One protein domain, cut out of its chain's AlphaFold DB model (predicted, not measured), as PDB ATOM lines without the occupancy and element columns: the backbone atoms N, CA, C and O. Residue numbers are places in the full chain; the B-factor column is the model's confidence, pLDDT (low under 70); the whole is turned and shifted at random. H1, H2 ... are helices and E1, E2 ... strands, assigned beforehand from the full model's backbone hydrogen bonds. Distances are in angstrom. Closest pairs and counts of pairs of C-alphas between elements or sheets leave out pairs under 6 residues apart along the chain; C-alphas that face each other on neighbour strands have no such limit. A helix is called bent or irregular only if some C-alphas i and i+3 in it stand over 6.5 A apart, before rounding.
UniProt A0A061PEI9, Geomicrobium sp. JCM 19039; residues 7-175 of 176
ATOM      1  N   PHE A   7     117.411  87.923 114.416       98.56
ATOM      2  CA  PHE A   7     118.811  87.542 114.556       98.56
ATOM      3  C   PHE A   7     119.491  87.581 113.194       98.56
ATOM      4  O   PHE A   7     119.020  86.963 112.238       98.56
ATOM      5  N   ILE A   8     120.627  88.264 113.122       98.56
ATOM      6  CA  ILE A   8     121.476  88.296 111.937       98.56
ATOM      7  C   ILE A   8     122.866  87.829 112.352       98.56
ATOM      8  O   ILE A   8     123.538  88.474 113.164       98.56
ATOM      9  N   TYR A   9     123.303  86.697 111.806       97.81
ATOM     10  CA  TYR A   9     124.674  86.254 112.012       97.81
ATOM     11  C   TYR A   9     125.626  87.086 111.154       97.81
ATOM     12  O   TYR A   9     125.442  87.183 109.940       97.81
ATOM     13  N   VAL A  10     126.641  87.672 111.794       96.94
ATOM     14  CA  VAL A  10     127.649  88.539 111.151       96.94
ATOM     15  C   VAL A  10     129.071  87.976 111.230       96.94
ATOM     16  O   VAL A  10     130.040  88.715 111.057       96.94
ATOM     17  N   GLY A  11     129.201  86.688 111.551       93.56
ATOM     18  CA  GLY A  11     130.483  85.993 111.611       93.56
ATOM     19  C   GLY A  11     130.991  85.539 110.244       93.56
ATOM     20  O   GLY A  11     130.477  85.935 109.198       93.56
ATOM     21  N   GLU A  12     132.028  84.709 110.255       90.88
ATOM     22  CA  GLU A  12     132.620  84.160 109.035       90.88
ATOM     23  C   GLU A  12     131.891  82.898 108.548       90.88
ATOM     24  O   GLU A  12     131.253  82.180 109.311       90.88
ATOM     25  N   GLU A  13     132.021  82.602 107.254       87.94
ATOM     26  CA  GLU A  13     131.474  81.376 106.652       87.94
ATOM     27  C   GLU A  13     132.150  80.102 107.179       87.94
ATOM     28  O   GLU A  13     131.535  79.036 107.225       87.94
ATOM     29  N   TYR A  14     133.414  80.207 107.594       86.94
ATOM     30  CA  TYR A  14     134.066  79.169 108.374       86.94
ATOM     31  C   TYR A  14     133.600  79.253 109.827       86.94
ATOM     32  O   TYR A  14     134.118  80.027 110.635       86.94
ATOM     33  N   LYS A  15     132.596  78.433 110.112       88.88
ATOM     34  CA  LYS A  15     131.916  78.293 111.398       88.88
ATOM     35  C   LYS A  15     131.880  76.825 111.816       88.88
ATOM     36  O   LYS A  15     132.443  75.965 111.140       88.88
ATOM     37  N   GLU A  16     131.215  76.536 112.927       89.50
ATOM     38  CA  GLU A  16     131.226  75.240 113.615       89.50
ATOM     39  C   GLU A  16     130.872  74.054 112.703       89.50
ATOM     40  O   GLU A  16     131.411  72.961 112.872       89.50
ATOM     41  N   TYR A  17     130.003  74.269 111.710       89.31
ATOM     42  CA  TYR A  17     129.610  73.253 110.736       89.31
ATOM     43  C   TYR A  17     129.466  73.853 109.331       89.31
ATOM     44  O   TYR A  17     129.008  74.983 109.166       89.31
ATOM     45  N   SER A  18     129.783  73.066 108.297       82.00
ATOM     46  CA  SER A  18     129.758  73.515 106.893       82.00
ATOM     47  C   SER A  18     128.360  73.810 106.340       82.00
ATOM     48  O   SER A  18     128.227  74.600 105.411       82.00
ATOM     49  N   LEU A  19     127.322  73.162 106.877       89.31
ATOM     50  CA  LEU A  19     125.923  73.359 106.489       89.31
ATOM     51  C   LEU A  19     125.106  73.648 107.740       89.31
ATOM     52  O   LEU A  19     124.503  72.759 108.337       89.31
ATOM     53  N   TRP A  20     125.155  74.902 108.168       93.06
ATOM     54  CA  TRP A  20     124.534  75.350 109.403       93.06
ATOM     55  C   TRP A  20     124.219  76.834 109.330       93.06
ATOM     56  O   TRP A  20     124.881  77.579 108.607       93.06
ATOM     57  N   THR A  21     123.213  77.252 110.086       95.88
ATOM     58  CA  THR A  21     122.805  78.652 110.191       95.88
ATOM     59  C   THR A  21     123.044  79.088 111.629       95.88
ATOM     60  O   THR A  21     122.312  78.685 112.535       95.88
ATOM     61  N   GLY A  22     124.096  79.876 111.845       95.88
ATOM     62  CA  GLY A  22     124.565  80.261 113.173       95.88
ATOM     63  C   GLY A  22     123.528  81.079 113.937       95.88
ATOM     64  O   GLY A  22     123.330  80.879 115.132       95.88
ATOM     65  N   SER A  23     122.791  81.946 113.247       97.25
ATOM     66  CA  SER A  23     121.709  82.738 113.848       97.25
ATOM     67  C   SER A  23     120.544  81.901 114.369       97.25
ATOM     68  O   SER A  23     120.002  82.239 115.419       97.25
ATOM     69  N   ILE A  24     120.184  80.798 113.702       97.38
ATOM     70  CA  ILE A  24     119.130  79.888 114.181       97.38
ATOM     71  C   ILE A  24     119.581  79.212 115.476       97.38
ATOM     72  O   ILE A  24     118.817  79.129 116.433       97.38
ATOM     73  N   TYR A  25     120.844  78.782 115.541       96.44
ATOM     74  CA  TYR A  25     121.399  78.257 116.782       96.44
ATOM     75  C   TYR A  25     121.401  79.308 117.898       96.44
ATOM     76  O   TYR A  25     120.961  79.011 119.004       96.44
ATOM     77  N   MET A  26     121.833  80.542 117.618       95.81
ATOM     78  CA  MET A  26     121.793  81.629 118.604       95.81
ATOM     79  C   MET A  26     120.369  81.910 119.100       95.81
ATOM     80  O   MET A  26     120.180  82.136 120.292       95.81
ATOM     81  N   GLN A  27     119.375  81.875 118.212       97.25
ATOM     82  CA  GLN A  27     117.969  82.078 118.558       97.25
ATOM     83  C   GLN A  27     117.468  81.017 119.549       97.25
ATOM     84  O   GLN A  27     116.871  81.384 120.565       97.25
ATOM     85  N   GLU A  28     117.804  79.741 119.319       96.94
ATOM     86  CA  GLU A  28     117.500  78.639 120.241       96.94
ATOM     87  C   GLU A  28     118.227  78.825 121.579       96.94
ATOM     88  O   GLU A  28     117.607  78.785 122.638       96.94
ATOM     89  N   GLN A  29     119.539  79.086 121.546       96.31
ATOM     90  CA  GLN A  29     120.345  79.239 122.764       96.31
ATOM     91  C   GLN A  29     119.910  80.428 123.630       96.31
ATOM     92  O   GLN A  29     120.076  80.392 124.849       96.31
ATOM     93  N   LEU A  30     119.348  81.477 123.023       95.81
ATOM     94  CA  LEU A  30     118.811  82.639 123.735       95.81
ATOM     95  C   LEU A  30     117.310  82.518 124.053       95.81
ATOM     96  O   LEU A  30     116.733  83.458 124.602       95.81
ATOM     97  N   GLY A  31     116.664  81.394 123.718       95.94
ATOM     98  CA  GLY A  31     115.241  81.154 123.981       95.94
ATOM     99  C   GLY A  31     114.308  82.159 123.294       95.94
ATOM    100  O   GLY A  31     113.219  82.453 123.799       95.94
ATOM    101  N   ALA A  32     114.734  82.739 122.168       95.44
ATOM    102  CA  ALA A  32     113.996  83.776 121.451       95.44
ATOM    103  C   ALA A  32     113.027  83.182 120.422       95.44
ATOM    104  O   ALA A  32     113.053  83.498 119.233       95.44
ATOM    105  N   TYR A  33     112.161  82.294 120.905       92.69
ATOM    106  CA  TYR A  33     111.196  81.582 120.079       92.69
ATOM    107  C   TYR A  33     110.240  82.549 119.372       92.69
ATOM    108  O   TYR A  33     109.629  83.408 120.005       92.69
ATOM    109  N   GLY A  34     110.105  82.382 118.055       91.81
ATOM    110  CA  GLY A  34     109.305  83.253 117.189       91.81
ATOM    111  C   GLY A  34     110.108  84.355 116.496       91.81
ATOM    112  O   GLY A  34     109.641  84.878 115.487       91.81
ATOM    113  N   ALA A  35     111.327  84.648 116.960       97.00
ATOM    114  CA  ALA A  35     112.231  85.546 116.255       97.00
ATOM    115  C   ALA A  35     112.691  84.922 114.934       97.00
ATOM    116  O   ALA A  35     113.024  83.730 114.880       97.00
ATOM    117  N   VAL A  36     112.753  85.734 113.880       97.31
ATOM    118  CA  VAL A  36     113.351  85.331 112.601       97.31
ATOM    119  C   VAL A  36     114.872  85.302 112.755       97.31
ATOM    120  O   VAL A  36     115.444  86.115 113.478       97.31
ATOM    121  N   ALA A  37     115.546  84.378 112.075       98.19
ATOM    122  CA  ALA A  37     116.997  84.254 112.130       98.19
ATOM    123  C   ALA A  37     117.576  83.900 110.755       98.19
ATOM    124  O   ALA A  37     117.081  82.983 110.096       98.19
ATOM    125  N   PHE A  38     118.607  84.627 110.318       98.25
ATOM    126  CA  PHE A  38     119.356  84.312 109.099       98.25
ATOM    127  C   PHE A  38     120.836  84.707 109.194       98.25
ATOM    128  O   PHE A  38     121.242  85.540 110.007       98.25
ATOM    129  N   ASP A  39     121.649  84.108 108.327       97.50
ATOM    130  CA  ASP A  39     123.075  84.404 108.210       97.50
ATOM    131  C   ASP A  39     123.338  85.232 106.948       97.50
ATOM    132  O   ASP A  39     122.655  85.072 105.935       97.50
ATOM    133  N   MET A  40     124.343  86.106 106.995       95.94
ATOM    134  CA  MET A  40     124.804  86.866 105.832       95.94
ATOM    135  C   MET A  40     126.317  87.071 105.868       95.94
ATOM    136  O   MET A  40     126.922  87.040 106.936       95.94
ATOM    137  N   SER A  41     126.929  87.323 104.706       93.06
ATOM    138  CA  SER A  41     128.382  87.486 104.608       93.06
ATOM    139  C   SER A  41     128.818  88.470 103.525       93.06
ATOM    140  O   SER A  41     128.377  88.416 102.378       93.06
ATOM    141  N   LEU A  42     129.730  89.361 103.917       94.06
ATOM    142  CA  LEU A  42     130.527  90.270 103.091       94.06
ATOM    143  C   LEU A  42     131.978  90.314 103.627       94.06
ATOM    144  O   LEU A  42     132.627  91.362 103.642       94.06
ATOM    145  N   ARG A  43     132.498  89.179 104.123       92.00
ATOM    146  CA  ARG A  43     133.828  89.093 104.767       92.00
ATOM    147  C   ARG A  43     133.995  90.173 105.851       92.00
ATOM    148  O   ARG A  43     133.106  90.379 106.666       92.00
ATOM    149  N   CYS A  44     135.105  90.913 105.865       90.25
ATOM    150  CA  CYS A  44     135.354  91.965 106.857       90.25
ATOM    151  C   CYS A  44     134.311  93.105 106.842       90.25
ATOM    152  O   CYS A  44     134.251  93.878 107.792       90.25
ATOM    153  N   GLY A  45     133.500  93.226 105.782       93.50
ATOM    154  CA  GLY A  45     132.425  94.213 105.671       93.50
ATOM    155  C   GLY A  45     131.065  93.747 106.205       93.50
ATOM    156  O   GLY A  45     130.131  94.548 106.206       93.50
ATOM    157  N   THR A  46     130.926  92.489 106.652       95.94
ATOM    158  CA  THR A  46     129.622  91.897 107.013       95.94
ATOM    159  C   THR A  46     128.871  92.723 108.048       95.94
ATOM    160  O   THR A  46     127.687  92.985 107.862       95.94
ATOM    161  N   THR A  47     129.536  93.169 109.117       96.00
ATOM    162  CA  THR A  47     128.866  93.908 110.197       96.00
ATOM    163  C   THR A  47     128.264  95.219 109.703       96.00
ATOM    164  O   THR A  47     127.120  95.503 110.031       96.00
ATOM    165  N   VAL A  48     128.978  95.989 108.875       95.31
ATOM    166  CA  VAL A  48     128.478  97.274 108.352       95.31
ATOM    167  C   VAL A  48     127.270  97.058 107.439       95.31
ATOM    168  O   VAL A  48     126.269  97.756 107.579       95.31
ATOM    169  N   LEU A  49     127.320  96.056 106.557       97.06
ATOM    170  CA  LEU A  49     126.170  95.705 105.720       97.06
ATOM    171  C   LEU A  49     124.987  95.209 106.570       97.06
ATOM    172  O   LEU A  49     123.840  95.546 106.299       97.06
ATOM    173  N   ALA A  50     125.247  94.433 107.621       97.69
ATOM    174  CA  ALA A  50     124.205  93.941 108.513       97.69
ATOM    175  C   ALA A  50     123.522  95.064 109.307       97.69
ATOM    176  O   ALA A  50     122.333  94.961 109.593       97.69
ATOM    177  N   MET A  51     124.238  96.149 109.625       97.56
ATOM    178  CA  MET A  51     123.647  97.351 110.224       97.56
ATOM    179  C   MET A  51     122.631  98.009 109.278       97.56
ATOM    180  O   MET A  51     121.531  98.349 109.714       97.56
ATOM    181  N   ASP A  52     122.965  98.124 107.989       97.31
ATOM    182  CA  ASP A  52     122.066  98.648 106.949       97.31
ATOM    183  C   ASP A  52     120.819  97.768 106.770       97.31
ATOM    184  O   ASP A  52     119.679  98.242 106.797       97.31
ATOM    185  N   VAL A  53     121.029  96.451 106.673       97.88
ATOM    186  CA  VAL A  53     119.947  95.463 106.563       97.88
ATOM    187  C   VAL A  53     119.051  95.501 107.800       97.88
ATOM    188  O   VAL A  53     117.829  95.518 107.659       97.88
ATOM    189  N   ALA A  54     119.619  95.564 109.007       98.00
ATOM    190  CA  ALA A  54     118.848  95.674 110.241       98.00
ATOM    191  C   ALA A  54     118.006  96.954 110.267       98.00
ATOM    192  O   ALA A  54     116.796  96.867 110.476       98.00
ATOM    193  N   LYS A  55     118.606  98.123 109.990       97.19
ATOM    194  CA  LYS A  55     117.887  99.407 109.904       97.19
ATOM    195  C   LYS A  55     116.733  99.320 108.907       97.19
ATOM    196  O   LYS A  55     115.603  99.661 109.252       97.19
ATOM    197  N   SER A  56     116.996  98.814 107.705       97.19
ATOM    198  CA  SER A  56     115.997  98.678 106.641       97.19
ATOM    199  C   SER A  56     114.845  97.755 107.040       97.19
ATOM    200  O   SER A  56     113.680  98.112 106.867       97.19
ATOM    201  N   MET A  57     115.149  96.603 107.640       97.50
ATOM    202  CA  MET A  57     114.141  95.657 108.130       97.50
ATOM    203  C   MET A  57     113.297  96.266 109.250       97.50
ATOM    204  O   MET A  57     112.076  96.150 109.222       97.50
ATOM    205  N   MET A  58     113.923  96.961 110.202       97.19
ATOM    206  CA  MET A  58     113.222  97.635 111.296       97.19
ATOM    207  C   MET A  58     112.336  98.779 110.801       97.19
ATOM    208  O   MET A  58     111.290  99.027 111.391       97.19
ATOM    209  N   ILE A  59     112.719  99.492 109.738       96.19
ATOM    210  CA  ILE A  59     111.879 100.534 109.129       96.19
ATOM    211  C   ILE A  59     110.698  99.901 108.388       96.19
ATOM    212  O   ILE A  59     109.560 100.320 108.588       96.19
ATOM    213  N   ALA A  60     110.960  98.892 107.555       97.69
ATOM    214  CA  ALA A  60     109.959  98.289 106.679       97.69
ATOM    215  C   ALA A  60     108.935  97.416 107.418       97.69
ATOM    216  O   ALA A  60     107.809  97.261 106.947       97.69
ATOM    217  N   LYS A  61     109.321  96.823 108.551       97.12
ATOM    218  CA  LYS A  61     108.501  95.870 109.297       97.12
ATOM    219  C   LYS A  61     108.076  96.438 110.649       97.12
ATOM    220  O   LYS A  61     108.899  96.888 111.448       97.12
ATOM    221  N   GLU A  62     106.775  96.422 110.924       95.06
ATOM    222  CA  GLU A  62     106.226  96.891 112.205       95.06
ATOM    223  C   GLU A  62     106.496  95.906 113.351       95.06
ATOM    224  O   GLU A  62     106.710  96.334 114.481       95.06
ATOM    225  N   ASP A  63     106.561  94.609 113.041       95.06
ATOM    226  CA  ASP A  63     106.802  93.498 113.968       95.06
ATOM    227  C   ASP A  63     108.283  93.301 114.338       95.06
ATOM    228  O   ASP A  63     108.594  92.420 115.130       95.06
ATOM    229  N   VAL A  64     109.204  94.107 113.793       97.31
ATOM    230  CA  VAL A  64     110.643  94.027 114.094       97.31
ATOM    231  C   VAL A  64     111.083  95.278 114.853       97.31
ATOM    232  O   VAL A  64     111.330  96.333 114.262       97.31
ATOM    233  N   SER A  65     111.197  95.158 116.174       97.12
ATOM    234  CA  SER A  65     111.585  96.244 117.080       97.12
ATOM    235  C   SER A  65     112.971  96.058 117.690       97.12
ATOM    236  O   SER A  65     113.649  97.060 117.934       97.12
ATOM    237  N   THR A  66     113.425  94.820 117.884       97.88
ATOM    238  CA  THR A  66     114.764  94.529 118.407       97.88
ATOM    239  C   THR A  66     115.505  93.524 117.533       97.88
ATOM    240  O   THR A  66     115.033  92.411 117.306       97.88
ATOM    241  N   VAL A  67     116.705  93.897 117.083       98.38
ATOM    242  CA  VAL A  67     117.558  93.063 116.223       98.38
ATOM    243  C   VAL A  67     118.881  92.776 116.925       98.38
ATOM    244  O   VAL A  67     119.538  93.704 117.397       98.38
ATOM    245  N   LEU A  68     119.297  91.510 116.962       98.50
ATOM    246  CA  LEU A  68     120.632  91.095 117.383       98.50
ATOM    247  C   LEU A  68     121.503  90.818 116.154       98.50
ATOM    248  O   LEU A  68     121.235  89.888 115.395       98.50
ATOM    249  N   LEU A  69     122.580  91.583 116.002       98.38
ATOM    250  CA  LEU A  69     123.712  91.218 115.155       98.38
ATOM    251  C   LEU A  69     124.728  90.501 116.031       98.38
ATOM    252  O   LEU A  69     125.186  91.084 117.010       98.38
ATOM    253  N   ALA A  70     125.103  89.270 115.713       97.81
ATOM    254  CA  ALA A  70     126.121  88.567 116.489       97.81
ATOM    255  C   ALA A  70     126.901  87.582 115.631       97.81
ATOM    256  O   ALA A  70     126.396  87.047 114.648       97.81
ATOM    257  N   GLY A  71     128.153  87.351 115.984       95.31
ATOM    258  CA  GLY A  71     128.974  86.384 115.283       95.31
ATOM    259  C   GLY A  71     130.433  86.510 115.653       95.31
ATOM    260  O   GLY A  71     130.834  87.331 116.479       95.31
ATOM    261  N   GLY A  72     131.238  85.680 115.019       92.94
ATOM    262  CA  GLY A  72     132.673  85.686 115.193       92.94
ATOM    263  C   GLY A  72     133.350  84.919 114.082       92.94
ATOM    264  O   GLY A  72     132.710  84.451 113.141       92.94
ATOM    265  N   TYR A  73     134.660  84.819 114.187       91.56
ATOM    266  CA  TYR A  73     135.463  84.056 113.257       91.56
ATOM    267  C   TYR A  73     136.673  83.462 113.973       91.56
ATOM    268  O   TYR A  73     137.200  84.033 114.933       91.56
ATOM    269  N   CYS A  74     137.134  82.316 113.474       88.38
ATOM    270  CA  CYS A  74     138.311  81.611 113.979       88.38
ATOM    271  C   CYS A  74     139.239  81.202 112.822       88.38
ATOM    272  O   CYS A  74     139.714  80.075 112.723       88.38
ATOM    273  N   ASN A  75     139.510  82.145 111.919       87.00
ATOM    274  CA  ASN A  75     140.294  81.892 110.701       87.00
ATOM    275  C   ASN A  75     141.787  81.659 110.973       87.00
ATOM    276  O   ASN A  75     142.525  81.324 110.051       87.00
ATOM    277  N   GLY A  76     142.245  81.834 112.218       83.00
ATOM    278  CA  GLY A  76     143.647  81.644 112.600       83.00
ATOM    279  C   GLY A  76     144.181  80.247 112.264       83.00
ATOM    280  O   GLY A  76     145.357  80.119 111.941       83.00
ATOM    281  N   GLY A  77     143.315  79.225 112.245       80.88
ATOM    282  CA  GLY A  77     143.683  77.866 111.831       80.88
ATOM    283  C   GLY A  77     144.122  77.738 110.366       80.88
ATOM    284  O   GLY A  77     144.805  76.781 110.033       80.88
ATOM    285  N   PHE A  78     143.790  78.707 109.504       83.94
ATOM    286  CA  PHE A  78     144.153  78.697 108.080       83.94
ATOM    287  C   PHE A  78     145.441  79.463 107.756       83.94
ATOM    288  O   PHE A  78     145.812  79.600 106.585       83.94
ATOM    289  N   MET A  79     146.109  80.016 108.769       85.50
ATOM    290  CA  MET A  79     147.279  80.863 108.578       85.50
ATOM    291  C   MET A  79     148.561  80.042 108.428       85.50
ATOM    292  O   MET A  79     149.062  79.475 109.392       85.50
ATOM    293  N   ASN A  80     149.162  80.082 107.236       86.19
ATOM    294  CA  ASN A  80     150.516  79.579 107.004       86.19
ATOM    295  C   ASN A  80     151.548  80.698 107.155       86.19
ATOM    296  O   ASN A  80     151.745  81.514 106.249       86.19
ATOM    297  N   TYR A  81     152.265  80.704 108.278       87.75
ATOM    298  CA  TYR A  81     153.312  81.692 108.571       87.75
ATOM    299  C   TYR A  81     154.553  81.588 107.668       87.75
ATOM    300  O   TYR A  81     155.405  82.470 107.703       87.75
ATOM    301  N   LYS A  82     154.672  80.537 106.847       89.00
ATOM    302  CA  LYS A  82     155.708  80.431 105.805       89.00
ATOM    303  C   LYS A  82     155.263  81.050 104.478       89.00
ATOM    304  O   LYS A  82     156.097  81.284 103.608       89.00
ATOM    305  N   ASN A  83     153.968  81.314 104.291       87.94
ATOM    306  CA  ASN A  83     153.466  81.980 103.093       87.94
ATOM    307  C   ASN A  83     153.658  83.496 103.219       87.94
ATOM    308  O   ASN A  83     152.824  84.205 103.781       87.94
ATOM    309  N   GLU A  84     154.751  84.024 102.675       90.38
ATOM    310  CA  GLU A  84     155.046  85.462 102.744       90.38
ATOM    311  C   GLU A  84     154.016  86.335 102.007       90.38
ATOM    312  O   GLU A  84     153.898  87.534 102.277       90.38
ATOM    313  N   ARG A  85     153.243  85.750 101.080       90.06
ATOM    314  CA  ARG A  85     152.217  86.473 100.316       90.06
ATOM    315  C   ARG A  85     151.053  86.909 101.197       90.06
ATOM    316  O   ARG A  85     150.497  87.975 100.955       90.06
ATOM    317  N   SER A  86     150.731  86.135 102.234       87.44
ATOM    318  CA  SER A  86     149.663  86.413 103.201       87.44
ATOM    319  C   SER A  86     150.156  87.102 104.478       87.44
ATOM    320  O   SER A  86     149.399  87.224 105.439       87.44
ATOM    321  N   ARG A  87     151.392  87.626 104.501       87.81
ATOM    322  CA  ARG A  87     152.006  88.215 105.708       87.81
ATOM    323  C   ARG A  87     151.206  89.329 106.383       87.81
ATOM    324  O   ARG A  87     151.338  89.535 107.582       87.81
ATOM    325  N   PHE A  88     150.368  90.054 105.636       85.81
ATOM    326  CA  PHE A  88     149.515  91.096 106.221       85.81
ATOM    327  C   PHE A  88     148.428  90.527 107.149       85.81
ATOM    328  O   PHE A  88     147.853  91.271 107.934       85.81
ATOM    329  N   MET A  89     148.172  89.217 107.080       87.00
ATOM    330  CA  MET A  89     147.216  88.496 107.918       87.00
ATOM    331  C   MET A  89     147.890  87.770 109.092       87.00
ATOM    332  O   MET A  89     147.202  87.105 109.851       87.00
ATOM    333  N   TYR A  90     149.208  87.890 109.307       87.88
ATOM    334  CA  TYR A  90     149.874  87.226 110.446       87.88
ATOM    335  C   TYR A  90     149.363  87.691 111.812       87.88
ATOM    336  O   TYR A  90     149.457  86.952 112.784       87.88
ATOM    337  N   ASN A  91     148.783  88.887 111.876       85.12
ATOM    338  CA  ASN A  91     148.166  89.420 113.089       85.12
ATOM    339  C   ASN A  91     146.666  89.081 113.190       85.12
ATOM    340  O   ASN A  91     145.941  89.716 113.954       85.12
ATOM    341  N   LEU A  92     146.176  88.125 112.395       86.00
ATOM    342  CA  LEU A  92     144.789  87.681 112.436       86.00
ATOM    343  C   LEU A  92     144.571  86.792 113.668       86.00
ATOM    344  O   LEU A  92     145.063  85.671 113.738       86.00
ATOM    345  N   ALA A  93     143.811  87.295 114.635       86.44
ATOM    346  CA  ALA A  93     143.366  86.532 115.798       86.44
ATOM    347  C   ALA A  93     141.923  86.050 115.609       86.44
ATOM    348  O   ALA A  93     141.215  86.564 114.748       86.44
ATOM    349  N   ALA A  94     141.472  85.090 116.413       92.00
ATOM    350  CA  ALA A  94     140.045  84.808 116.527       92.00
ATOM    351  C   ALA A  94     139.337  85.961 117.257       92.00
ATOM    352  O   ALA A  94     139.926  86.613 118.123       92.00
ATOM    353  N   GLY A  95     138.073  86.202 116.923       92.94
ATOM    354  CA  GLY A  95     137.297  87.275 117.534       92.94
ATOM    355  C   GLY A  95     135.802  87.068 117.373       92.94
ATOM    356  O   GLY A  95     135.351  86.372 116.468       92.94
ATOM    357  N   GLY A  96     135.034  87.692 118.257       94.38
ATOM    358  CA  GLY A  96     133.580  87.686 118.218       94.38
ATOM    359  C   GLY A  96     133.021  89.005 118.727       94.38
ATOM    360  O   GLY A  96     133.688  89.736 119.461       94.38
ATOM    361  N   GLY A  97     131.800  89.313 118.317       95.81
ATOM    362  CA  GLY A  97     131.114  90.534 118.694       95.81
ATOM    363  C   GLY A  97     129.606  90.384 118.583       95.81
ATOM    364  O   GLY A  97     129.093  89.513 117.879       95.81
ATOM    365  N   ALA A  98     128.902  91.255 119.294       97.50
ATOM    366  CA  ALA A  98     127.458  91.355 119.231       97.50
ATOM    367  C   ALA A  98     127.016  92.817 119.360       97.50
ATOM    368  O   ALA A  98     127.647  93.611 120.060       97.50
ATOM    369  N   MET A  99     125.920  93.164 118.695       97.19
ATOM    370  CA  MET A  99     125.292  94.477 118.722       97.19
ATOM    371  C   MET A  99     123.776  94.306 118.732       97.19
ATOM    372  O   MET A  99     123.237  93.499 117.979       97.19
ATOM    373  N   ILE A 100     123.086  95.075 119.572       97.31
ATOM    374  CA  ILE A 100     121.624  95.088 119.626       97.31
ATOM    375  C   ILE A 100     121.128  96.427 119.097       97.31
ATOM    376  O   ILE A 100     121.494  97.475 119.631       97.31
ATOM    377  N   PHE A 101     120.249  96.378 118.101       97.56
ATOM    378  CA  PHE A 101     119.482  97.523 117.633       97.56
ATOM    379  C   PHE A 101     118.095  97.508 118.253       97.56
ATOM    380  O   PHE A 101     117.447  96.466 118.308       97.56
ATOM    381  N   ARG A 102     117.635  98.680 118.694       97.19
ATOM    382  CA  ARG A 102     116.275  98.898 119.189       97.19
ATOM    383  C   ARG A 102     115.624 100.025 118.409       97.19
ATOM    384  O   ARG A 102     116.197 101.107 118.273       97.19
ATOM    385  N   LYS A 103     114.427  99.768 117.894       95.69
ATOM    386  CA  LYS A 103     113.652 100.739 117.125       95.69
ATOM    387  C   LYS A 103     113.307 101.913 118.039       95.69
ATOM    388  O   LYS A 103     112.920 101.716 119.187       95.69
ATOM    389  N   ASN A 104     113.465 103.134 117.534       93.00
ATOM    390  CA  ASN A 104     113.219 104.385 118.264       93.00
ATOM    391  C   ASN A 104     114.107 104.635 119.507       93.00
ATOM    392  O   ASN A 104     113.829 105.569 120.263       93.00
ATOM    393  N   ASP A 105     115.187 103.870 119.720       93.94
ATOM    394  CA  ASP A 105     116.190 104.209 120.739       93.94
ATOM    395  C   ASP A 105     117.050 105.389 120.255       93.94
ATOM    396  O   ASP A 105     117.588 105.392 119.146       93.94
ATOM    397  N   LYS A 106     117.162 106.425 121.089       92.88
ATOM    398  CA  LYS A 106     117.880 107.669 120.763       92.88
ATOM    399  C   LYS A 106     119.372 107.612 121.101       92.88
ATOM    400  O   LYS A 106     120.091 108.577 120.858       92.88
ATOM    401  N   ARG A 107     119.844 106.526 121.716       95.19
ATOM    402  CA  ARG A 107     121.260 106.337 122.056       95.19
ATOM    403  C   ARG A 107     121.977 105.687 120.881       95.19
ATOM    404  O   ARG A 107     121.486 104.700 120.348       95.19
ATOM    405  N   ASN A 108     123.160 106.196 120.533       93.31
ATOM    406  CA  ASN A 108     124.015 105.630 119.479       93.31
ATOM    407  C   ASN A 108     123.253 105.380 118.165       93.31
ATOM    408  O   ASN A 108     123.371 104.317 117.558       93.31
ATOM    409  N   THR A 109     122.425 106.348 117.766       94.50
ATOM    410  CA  THR A 109     121.573 106.240 116.582       94.50
ATOM    411  C   THR A 109     122.412 105.997 115.332       94.50
ATOM    412  O   THR A 109     123.339 106.750 115.036       94.50
ATOM    413  N   LEU A 110     122.055 104.954 114.584       94.75
ATOM    414  CA  LEU A 110     122.616 104.704 113.266       94.75
ATOM    415  C   LEU A 110     122.042 105.719 112.278       94.75
ATOM    416  O   LEU A 110     120.840 105.702 112.015       94.75
ATOM    417  N   LEU A 111     122.907 106.599 111.774       93.75
ATOM    418  CA  LEU A 111     122.538 107.620 110.798       93.75
ATOM    419  C   LEU A 111     122.398 106.987 109.420       93.75
ATOM    420  O   LEU A 111     121.299 106.587 109.073       93.75
ATOM    421  N   GLU A 112     123.491 106.813 108.683       93.12
ATOM    422  CA  GLU A 112     123.482 106.202 107.354       93.12
ATOM    423  C   GLU A 112     124.638 105.223 107.164       93.12
ATOM    424  O   GLU A 112     125.642 105.241 107.883       93.12
ATOM    425  N   THR A 113     124.467 104.344 106.184       93.31
ATOM    426  CA  THR A 113     125.423 103.304 105.804       93.31
ATOM    427  C   THR A 113     125.544 103.261 104.293       93.31
ATOM    428  O   THR A 113     124.545 103.218 103.585       93.31
ATOM    429  N   VAL A 114     126.776 103.226 103.786       95.25
ATOM    430  CA  VAL A 114     127.041 103.075 102.352       95.25
ATOM    431  C   VAL A 114     127.997 101.915 102.151       95.25
ATOM    432  O   VAL A 114     129.115 101.912 102.667       95.25
ATOM    433  N   THR A 115     127.552 100.930 101.374       94.62
ATOM    434  CA  THR A 115     128.342  99.751 101.019       94.62
ATOM    435  C   THR A 115     128.619  99.746  99.523       94.62
ATOM    436  O   THR A 115     127.755 100.080  98.715       94.62
ATOM    437  N   MET A 116     129.827  99.335  99.142       94.56
ATOM    438  CA  MET A 116     130.200  99.143  97.745       94.56
ATOM    439  C   MET A 116     130.977  97.844  97.551       94.56
ATOM    440  O   MET A 116     131.736  97.433  98.428       94.56
ATOM    441  N   THR A 117     130.843  97.249  96.367       95.12
ATOM    442  CA  THR A 117     131.511  95.993  96.009       95.12
ATOM    443  C   THR A 117     132.245  96.146  94.685       95.12
ATOM    444  O   THR A 117     131.667  96.574  93.689       95.12
ATOM    445  N   ASP A 118     133.518  95.747  94.656       94.31
ATOM    446  CA  ASP A 118     134.301  95.613  93.427       94.31
ATOM    447  C   ASP A 118     134.664  94.139  93.212       94.31
ATOM    448  O   ASP A 118     135.628  93.616  93.775       94.31
ATOM    449  N   GLY A 119     133.880  93.462  92.372       94.88
ATOM    450  CA  GLY A 119     134.044  92.035  92.092       94.88
ATOM    451  C   GLY A 119     135.370  91.665  91.418       94.88
ATOM    452  O   GLY A 119     135.730  90.486  91.409       94.88
ATOM    453  N   SER A 120     136.138  92.642  90.906       94.25
ATOM    454  CA  SER A 120     137.454  92.371  90.308       94.25
ATOM    455  C   SER A 120     138.474  91.827  91.312       94.25
ATOM    456  O   SER A 120     139.476  91.265  90.884       94.25
ATOM    457  N   PHE A 121     138.215  91.949  92.622       94.69
ATOM    458  CA  PHE A 121     139.067  91.420  93.694       94.69
ATOM    459  C   PHE A 121     138.614  90.066  94.263       94.69
ATOM    460  O   PHE A 121     139.225  89.554  95.198       94.69
ATOM    461  N   SER A 122     137.549  89.469  93.721       93.69
ATOM    462  CA  SER A 122     136.876  88.296  94.309       93.69
ATOM    463  C   SER A 122     137.764  87.064  94.531       93.69
ATOM    464  O   SER A 122     137.477  86.266  95.419       93.69
ATOM    465  N   THR A 123     138.843  86.907  93.760       93.50
ATOM    466  CA  THR A 123     139.772  85.766  93.840       93.50
ATOM    467  C   THR A 123     141.184  86.160  94.277       93.50
ATOM    468  O   THR A 123     142.105  85.341  94.231       93.50
ATOM    469  N   ASP A 124     141.375  87.409  94.711       94.19
ATOM    470  CA  ASP A 124     142.691  87.887  95.132       94.19
ATOM    471  C   ASP A 124     143.117  87.307  96.475       94.19
ATOM    472  O   ASP A 124     144.299  87.018  96.647       94.19
ATOM    473  N   VAL A 125     142.165  87.117  97.394       92.62
ATOM    474  CA  VAL A 125     142.385  86.518  98.714       92.62
ATOM    475  C   VAL A 125     141.391  85.383  98.915       92.62
ATOM    476  O   VAL A 125     140.189  85.622  99.018       92.62
ATOM    477  N   ILE A 126     141.884  84.146  98.946       90.62
ATOM    478  CA  ILE A 126     141.046  82.945  99.037       90.62
ATOM    479  C   ILE A 126     141.688  81.898  99.940       90.62
ATOM    480  O   ILE A 126     142.910  81.828 100.047       90.62
ATOM    481  N   HIS A 127     140.856  81.046 100.534       86.94
ATOM    482  CA  HIS A 127     141.305  79.744 101.005       86.94
ATOM    483  C   HIS A 127     141.250  78.765  99.827       86.94
ATOM    484  O   HIS A 127     140.206  78.626  99.188       86.94
ATOM    485  N   ARG A 128     142.374  78.133  99.484       82.38
ATOM    486  CA  ARG A 128     142.493  77.337  98.245       82.38
ATOM    487  C   ARG A 128     141.813  75.965  98.299       82.38
ATOM    488  O   ARG A 128     141.526  75.402  97.247       82.38
ATOM    489  N   ALA A 129     141.538  75.444  99.492       80.50
ATOM    490  CA  ALA A 129     140.923  74.134  99.703       80.50
ATOM    491  C   ALA A 129     139.567  74.232 100.423       80.50
ATOM    492  O   ALA A 129     139.248  75.245 101.042       80.50
ATOM    493  N   GLY A 130     138.744  73.182 100.346       77.75
ATOM    494  CA  GLY A 130     137.483  73.078 101.103       77.75
ATOM    495  C   GLY A 130     136.272  73.745 100.452       77.75
ATOM    496  O   GLY A 130     135.137  73.471 100.837       77.75
ATOM    497  N   GLY A 131     136.483  74.553  99.413       82.50
ATOM    498  CA  GLY A 131     135.411  74.993  98.523       82.50
ATOM    499  C   GLY A 131     134.934  73.876  97.586       82.50
ATOM    500  O   GLY A 131     135.603  72.863  97.392       82.50
ATOM    501  N   SER A 132     133.796  74.091  96.922       85.25
ATOM    502  CA  SER A 132     133.225  73.136  95.956       85.25
ATOM    503  C   SER A 132     134.127  72.843  94.746       85.25
ATOM    504  O   SER A 132     133.997  71.781  94.146       85.25
ATOM    505  N   ILE A 133     135.047  73.753  94.414       84.75
ATOM    506  CA  ILE A 133     136.035  73.604  93.331       84.75
ATOM    507  C   ILE A 133     137.173  72.645  93.723       84.75
ATOM    508  O   ILE A 133     137.748  71.992  92.861       84.75
ATOM    509  N   ALA A 134     137.490  72.548  95.016       79.44
ATOM    510  CA  ALA A 134     138.656  71.838  95.537       79.44
ATOM    511  C   ALA A 134     138.294  71.076  96.822       79.44
ATOM    512  O   ALA A 134     138.855  71.311  97.898       79.44
ATOM    513  N   ARG A 135     137.291  70.195  96.710       71.75
ATOM    514  CA  ARG A 135     136.717  69.456  97.849       71.75
ATOM    515  C   ARG A 135     137.705  68.445  98.428       71.75
ATOM    516  O   ARG A 135     137.859  68.363  99.638       71.75
ATOM    517  N   ASP A 136     138.390  67.721  97.551       72.25
ATOM    518  CA  ASP A 136     139.363  66.668  97.863       72.25
ATOM    519  C   ASP A 136     140.682  67.210  98.434       72.25
ATOM    520  O   ASP A 136     141.411  66.493  99.120       72.25
ATOM    521  N   LEU A 137     140.991  68.487  98.182       67.12
ATOM    522  CA  LEU A 137     142.178  69.130  98.743       67.12
ATOM    523  C   LEU A 137     142.052  69.364 100.248       67.12
ATOM    524  O   LEU A 137     143.071  69.373 100.929       67.12
ATOM    525  N   PHE A 138     140.839  69.497 100.795       66.50
ATOM    526  CA  PHE A 138     140.662  69.741 102.231       66.50
ATOM    527  C   PHE A 138     141.040  68.533 103.091       66.50
ATOM    528  O   PHE A 138     141.506  68.706 104.204       66.50
ATOM    529  N   GLU A 139     140.909  67.310 102.577       65.38
ATOM    530  CA  GLU A 139     141.286  66.087 103.305       65.38
ATOM    531  C   GLU A 139     142.808  65.879 103.365       65.38
ATOM    532  O   GLU A 139     143.315  65.049 104.120       65.38
ATOM    533  N   ARG A 140     143.572  66.655 102.587       64.25
ATOM    534  CA  ARG A 140     145.033  66.612 102.581       64.25
ATOM    535  C   ARG A 140     145.565  67.611 103.609       64.25
ATOM    536  O   ARG A 140     145.401  68.821 103.462       64.25
ATOM    537  N   SER A 141     146.253  67.112 104.637       58.59
ATOM    538  CA  SER A 141     146.789  67.919 105.752       58.59
ATOM    539  C   SER A 141     147.659  69.104 105.314       58.59
ATOM    540  O   SER A 141     147.674  70.133 105.981       58.59
ATOM    541  N   SER A 142     148.335  69.007 104.165       62.38
ATOM    542  CA  SER A 142     149.175  70.080 103.621       62.38
ATOM    543  C   SER A 142     148.403  71.321 103.153       62.38
ATOM    544  O   SER A 142     149.022  72.361 102.979       62.38
ATOM    545  N   TYR A 143     147.087  71.211 102.944       58.62
ATOM    546  CA  TYR A 143     146.229  72.279 102.415       58.62
ATOM    547  C   TYR A 143     145.360  72.951 103.494       58.62
ATOM    548  O   TYR A 143     144.544  73.819 103.183       58.62
ATOM    549  N   HIS A 144     145.514  72.553 104.762       59.31
ATOM    550  CA  HIS A 144     144.765  73.126 105.885       59.31
ATOM    551  C   HIS A 144     145.203  74.562 106.225       59.31
ATOM    552  O   HIS A 144     144.498  75.250 106.947       59.31
ATOM    553  N   GLU A 145     146.337  75.031 105.696       63.16
ATOM    554  CA  GLU A 145     146.884  76.367 105.950       63.16
ATOM    555  C   GLU A 145     147.033  77.158 104.632       63.16
ATOM    556  O   GLU A 145     148.126  77.583 104.255       63.16
ATOM    557  N   GLU A 146     145.962  77.315 103.850       73.25
ATOM    558  CA  GLU A 146     146.061  77.940 102.518       73.25
ATOM    559  C   GLU A 146     145.204  79.185 102.340       73.25
ATOM    560  O   GLU A 146     144.706  79.451 101.240       73.25
ATOM    561  N   LEU A 147     145.067  79.997 103.394       86.75
ATOM    562  CA  LEU A 147     144.656  81.376 103.177       86.75
ATOM    563  C   LEU A 147     145.775  82.101 102.425       86.75
ATOM    564  O   LEU A 147     146.904  82.250 102.905       86.75
ATOM    565  N   ASP A 148     145.459  82.521 101.208       89.75
ATOM    566  CA  ASP A 148     146.463  82.930 100.252       89.75
ATOM    567  C   ASP A 148     146.066  84.167  99.462       89.75
ATOM    568  O   ASP A 148     144.893  84.425  99.203       89.75
ATOM    569  N   VAL A 149     147.095  84.887  99.025       92.25
ATOM    570  CA  VAL A 149     146.992  85.990  98.086       92.25
ATOM    571  C   VAL A 149     147.497  85.503  96.735       92.25
ATOM    572  O   VAL A 149     148.698  85.271  96.545       92.25
ATOM    573  N   THR A 150     146.583  85.323  95.787       91.19
ATOM    574  CA  THR A 150     146.872  84.624  94.525       91.19
ATOM    575  C   THR A 150     147.896  85.377  93.677       91.19
ATOM    576  O   THR A 150     148.852  84.768  93.194       91.19
ATOM    577  N   ASN A 151     147.761  86.703  93.572       93.69
ATOM    578  CA  ASN A 151     148.722  87.580  92.905       93.69
ATOM    579  C   ASN A 151     148.898  88.919  93.658       93.69
ATOM    580  O   ASN A 151     148.232  89.908  93.337       93.69
ATOM    581  N   PRO A 152     149.830  88.996  94.632       92.81
ATOM    582  CA  PRO A 152     150.006  90.187  95.467       92.81
ATOM    583  C   PRO A 152     150.362  91.458  94.685       92.81
ATOM    584  O   PRO A 152     149.945  92.551  95.065       92.81
ATOM    585  N   LYS A 153     151.131  91.331  93.594       94.50
ATOM    586  CA  LYS A 153     151.574  92.480  92.787       94.50
ATOM    587  C   LYS A 153     150.403  93.114  92.041       94.50
ATOM    588  O   LYS A 153     150.214  94.327  92.127       94.50
ATOM    589  N   GLU A 154     149.603  92.300  91.357       94.94
ATOM    590  CA  GLU A 154     148.444  92.797  90.611       94.94
ATOM    591  C   GLU A 154     147.323  93.272  91.537       94.94
ATOM    592  O   GLU A 154     146.717  94.312  91.268       94.94
ATOM    593  N   MET A 155     147.087  92.576  92.657       95.12
ATOM    594  CA  MET A 155     146.152  93.035  93.688       95.12
ATOM    595  C   MET A 155     146.563  94.422  94.195       95.12
ATOM    596  O   MET A 155     145.755  95.348  94.163       95.12
ATOM    597  N   LYS A 156     147.835  94.604  94.583       94.44
ATOM    598  CA  LYS A 156     148.351  95.898  95.050       94.44
ATOM    599  C   LYS A 156     148.167  96.996  94.002       94.44
ATOM    600  O   LYS A 156     147.659  98.057  94.331       94.44
ATOM    601  N   LYS A 157     148.523  96.741  92.740       96.62
ATOM    602  CA  LYS A 157     148.366  97.716  91.648       96.62
ATOM    603  C   LYS A 157     146.911  98.174  91.485       96.62
ATOM    604  O   LYS A 157     146.661  99.362  91.291       96.62
ATOM    605  N   ARG A 158     145.948  97.248  91.565       95.94
ATOM    606  CA  ARG A 158     144.516  97.580  91.486       95.94
ATOM    607  C   ARG A 158     144.008  98.296  92.738       95.94
ATOM    608  O   ARG A 158     143.206  99.216  92.592       95.94
ATOM    609  N   LEU A 159     144.472  97.914  93.931       95.44
ATOM    610  CA  LEU A 159     144.159  98.612  95.185       95.44
ATOM    611  C   LEU A 159     144.685 100.052  95.150       95.44
ATOM    612  O   LEU A 159     143.910 100.979  95.360       95.44
ATOM    613  N   ASP A 160     145.947 100.262  94.774       95.88
ATOM    614  CA  ASP A 160     146.569 101.591  94.689       95.88
ATOM    615  C   ASP A 160     145.756 102.547  93.789       95.88
ATOM    616  O   ASP A 160     145.595 103.726  94.103       95.88
ATOM    617  N   ALA A 161     145.175 102.037  92.697       95.81
ATOM    618  CA  ALA A 161     144.360 102.827  91.774       95.81
ATOM    619  C   ALA A 161     142.929 103.128  92.270       95.81
ATOM    620  O   ALA A 161     142.292 104.053  91.758       95.81
ATOM    621  N   LYS A 162     142.385 102.341  93.211       96.00
ATOM    622  CA  LYS A 162     140.949 102.354  93.555       96.00
ATOM    623  C   LYS A 162     140.653 102.663  95.024       96.00
ATOM    624  O   LYS A 162     139.670 103.345  95.299       96.00
ATOM    625  N   SER A 163     141.478 102.199  95.964       93.12
ATOM    626  CA  SER A 163     141.165 102.170  97.400       93.12
ATOM    627  C   SER A 163     140.824 103.541  97.975       93.12
ATOM    628  O   SER A 163     139.763 103.691  98.571       93.12
ATOM    629  N   MET A 164     141.664 104.560  97.759       96.12
ATOM    630  CA  MET A 164     141.418 105.896  98.321       96.12
ATOM    631  C   MET A 164     140.172 106.552  97.717       96.12
ATOM    632  O   MET A 164     139.361 107.132  98.434       96.12
ATOM    633  N   LYS A 165     139.987 106.424  96.398       96.56
ATOM    634  CA  LYS A 165     138.804 106.946  95.704       96.56
ATOM    635  C   LYS A 165     137.523 106.321  96.264       96.56
ATOM    636  O   LYS A 165     136.584 107.043  96.579       96.56
ATOM    637  N   ASN A 166     137.512 104.998  96.396       96.00
ATOM    638  CA  ASN A 166     136.376 104.226  96.889       96.00
ATOM    639  C   ASN A 166     136.075 104.533  98.364       96.00
ATOM    640  O   ASN A 166     134.923 104.746  98.727       96.00
ATOM    641  N   PHE A 167     137.112 104.639  99.198       94.50
ATOM    642  CA  PHE A 167     136.973 105.002 100.608       94.50
ATOM    643  C   PHE A 167     136.374 106.405 100.789       94.50
ATOM    644  O   PHE A 167     135.438 106.591 101.561       94.50
ATOM    645  N   LEU A 168     136.855 107.392 100.028       96.69
ATOM    646  CA  LEU A 168     136.297 108.746 100.067       96.69
ATOM    647  C   LEU A 168     134.868 108.815  99.526       96.69
ATOM    648  O   LEU A 168     134.088 109.632 100.009       96.69
ATOM    649  N   TYR A 169     134.531 107.989  98.533       96.19
ATOM    650  CA  TYR A 169     133.172 107.894  98.011       96.19
ATOM    651  C   TYR A 169     132.197 107.464  99.110       96.19
ATOM    652  O   TYR A 169     131.291 108.225  99.428       96.19
ATOM    653  N   VAL A 170     132.428 106.318  99.764       95.44
ATOM    654  CA  VAL A 170     131.489 105.817 100.787       95.44
ATOM    655  C   VAL A 170     131.356 106.767 101.978       95.44
ATOM    656  O   VAL A 170     130.252 106.946 102.479       95.44
ATOM    657  N   ILE A 171     132.442 107.442 102.382       94.88
ATOM    658  CA  ILE A 171     132.380 108.463 103.439       94.88
ATOM    659  C   ILE A 171     131.465 109.614 103.023       94.88
ATOM    660  O   ILE A 171     130.589 110.001 103.786       94.88
ATOM    661  N   ARG A 172     131.658 110.175 101.825       96.25
ATOM    662  CA  ARG A 172     130.886 111.342 101.368       96.25
ATOM    663  C   ARG A 172     129.415 111.022 101.165       96.25
ATOM    664  O   ARG A 172     128.579 111.836 101.528       96.25
ATOM    665  N   GLU A 173     129.118 109.857 100.602       95.75
ATOM    666  CA  GLU A 173     127.739 109.420 100.396       95.75
ATOM    667  C   GLU A 173     127.042 109.129 101.732       95.75
ATOM    668  O   GLU A 173     125.864 109.414 101.867       95.75
ATOM    669  N   SER A 174     127.764 108.655 102.757       93.06
ATOM    670  CA  SER A 174     127.183 108.415 104.092       93.06
ATOM    671  C   SER A 174     126.826 109.685 104.881       93.06
ATOM    672  O   SER A 174     126.292 109.590 105.983       93.06
ATOM    673  N   LEU A 175     127.168 110.866 104.358       92.81
ATOM    674  CA  LEU A 175     126.908 112.168 104.983       92.81
ATOM    675  C   LEU A 175     125.801 112.967 104.276       92.81
ATOM    676  O   LEU A 175     125.519 114.088 104.703       92.81
TER     677      LEU A 175
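What this domain is: This is residues 7 to 175 of the 176 residues of a protein of Geomicrobium sp. JCM 19039 (UniProt A0A061PEI9). Look first for a small mixed sheet of four strands with H2 over one face and H1 over the other; beyond one end of its long pair E3 and E4 sits a small head of the E5 and E6 hairpin with the short helices H3 and H4. From that head the bent helix H5 folds back as an arm, apart from the sheet and H2. The printed part has 169 residues, with five named helices and six strands in the order E1 H1 E2 H2 E3 H3 H4 E4 E5 E6 H5, class mixed; the large sheet runs E2 E1 E3 E4, and E5 and E6 are antiparallel. It is only just compact, close to loose, with a radius of gyration of the C-alphas of 18.4 A and spans of 50 by 40 by 26 A.

Where its parts are: Find C-alpha 7 at (118.811, 87.542, 114.556), where E1, residues 7 to 9, begins. In the same sheet look for E2, residues 36 to 39, E3, residues 66 to 73, 23.8 A from first to last C-alpha, and E4, residues 95 to 102, 24.1 A. H1 is residues 22 to 29 and H2 residues 43 to 60, 25.7 A. H3 is residues 75 to 78, H4 84 to 89, E5 125 to 127 and E6 147 to 149. H5, residues 152 to 173, was assigned as one helix by its hydrogen bonds but is bent, with C-alphas 161 and 164 7.8 A apart; its arms are H5a, residues 152 to 161, and H5b, residues 164 to 173, which ends with C-alpha 173 at (127.739, 109.420, 100.396). H2 is irregular, with C-alphas 44 and 47 7.6 A apart, and so is H4, with C-alphas 85 and 88 8.0 A apart.

How they stand to each other: E1 is parallel to E2, with N 7 and O 36 2.8 A apart, and to E3, with N 8 and O 68 2.9 A apart. E3 and E4 are antiparallel, with N 69 and O 99 2.8 A apart. These three layers, helices on both faces of a sheet, have H2 at a height over the sheet of 8.9 A, along the strands, and H1 at 7.7 A on the opposite face, where it stands up from the sheet. E1, H1, E2 is a strand-helix-strand unit, two parallel neighbour strands with a helix between, and E2, H2, E3 a split one with E1 between its strands; both crossovers are right-handed. In the hairpin E5 and E6, N 126 and O 148 are 3.0 A apart. The closest C-alphas of H4 and E6 are those of Ser 86 and Asp 148, 5.6 A; of H3 and E6, those of Phe 78 and Leu 147, 5.6 A. H4 and H5a are close but not clearly touching, with the C-alphas of Arg 85 and Pro 152 6.5 A apart. H5a and H5b stand at a steep tilt of 47 degrees. Every O i to N i+4 pair is within hydrogen-bond range in H1, H5a and H5b, against 12 of 14 in H2 and 0 of 2 in H4, which has 2 of 3 O i to N i+3 pairs within range; H3 is too short for an i+4 pair.

The domain as a whole: The C-alphas farthest apart, of Glu 62 and Lys 82, are 52.5 A apart. The printed part has no cut. Its long links are E1 to H1, E4 to E5 and E5 to E6; in the last, residues 131 to 136 stand free and residues 137 to 145 are under 70 in pLDDT.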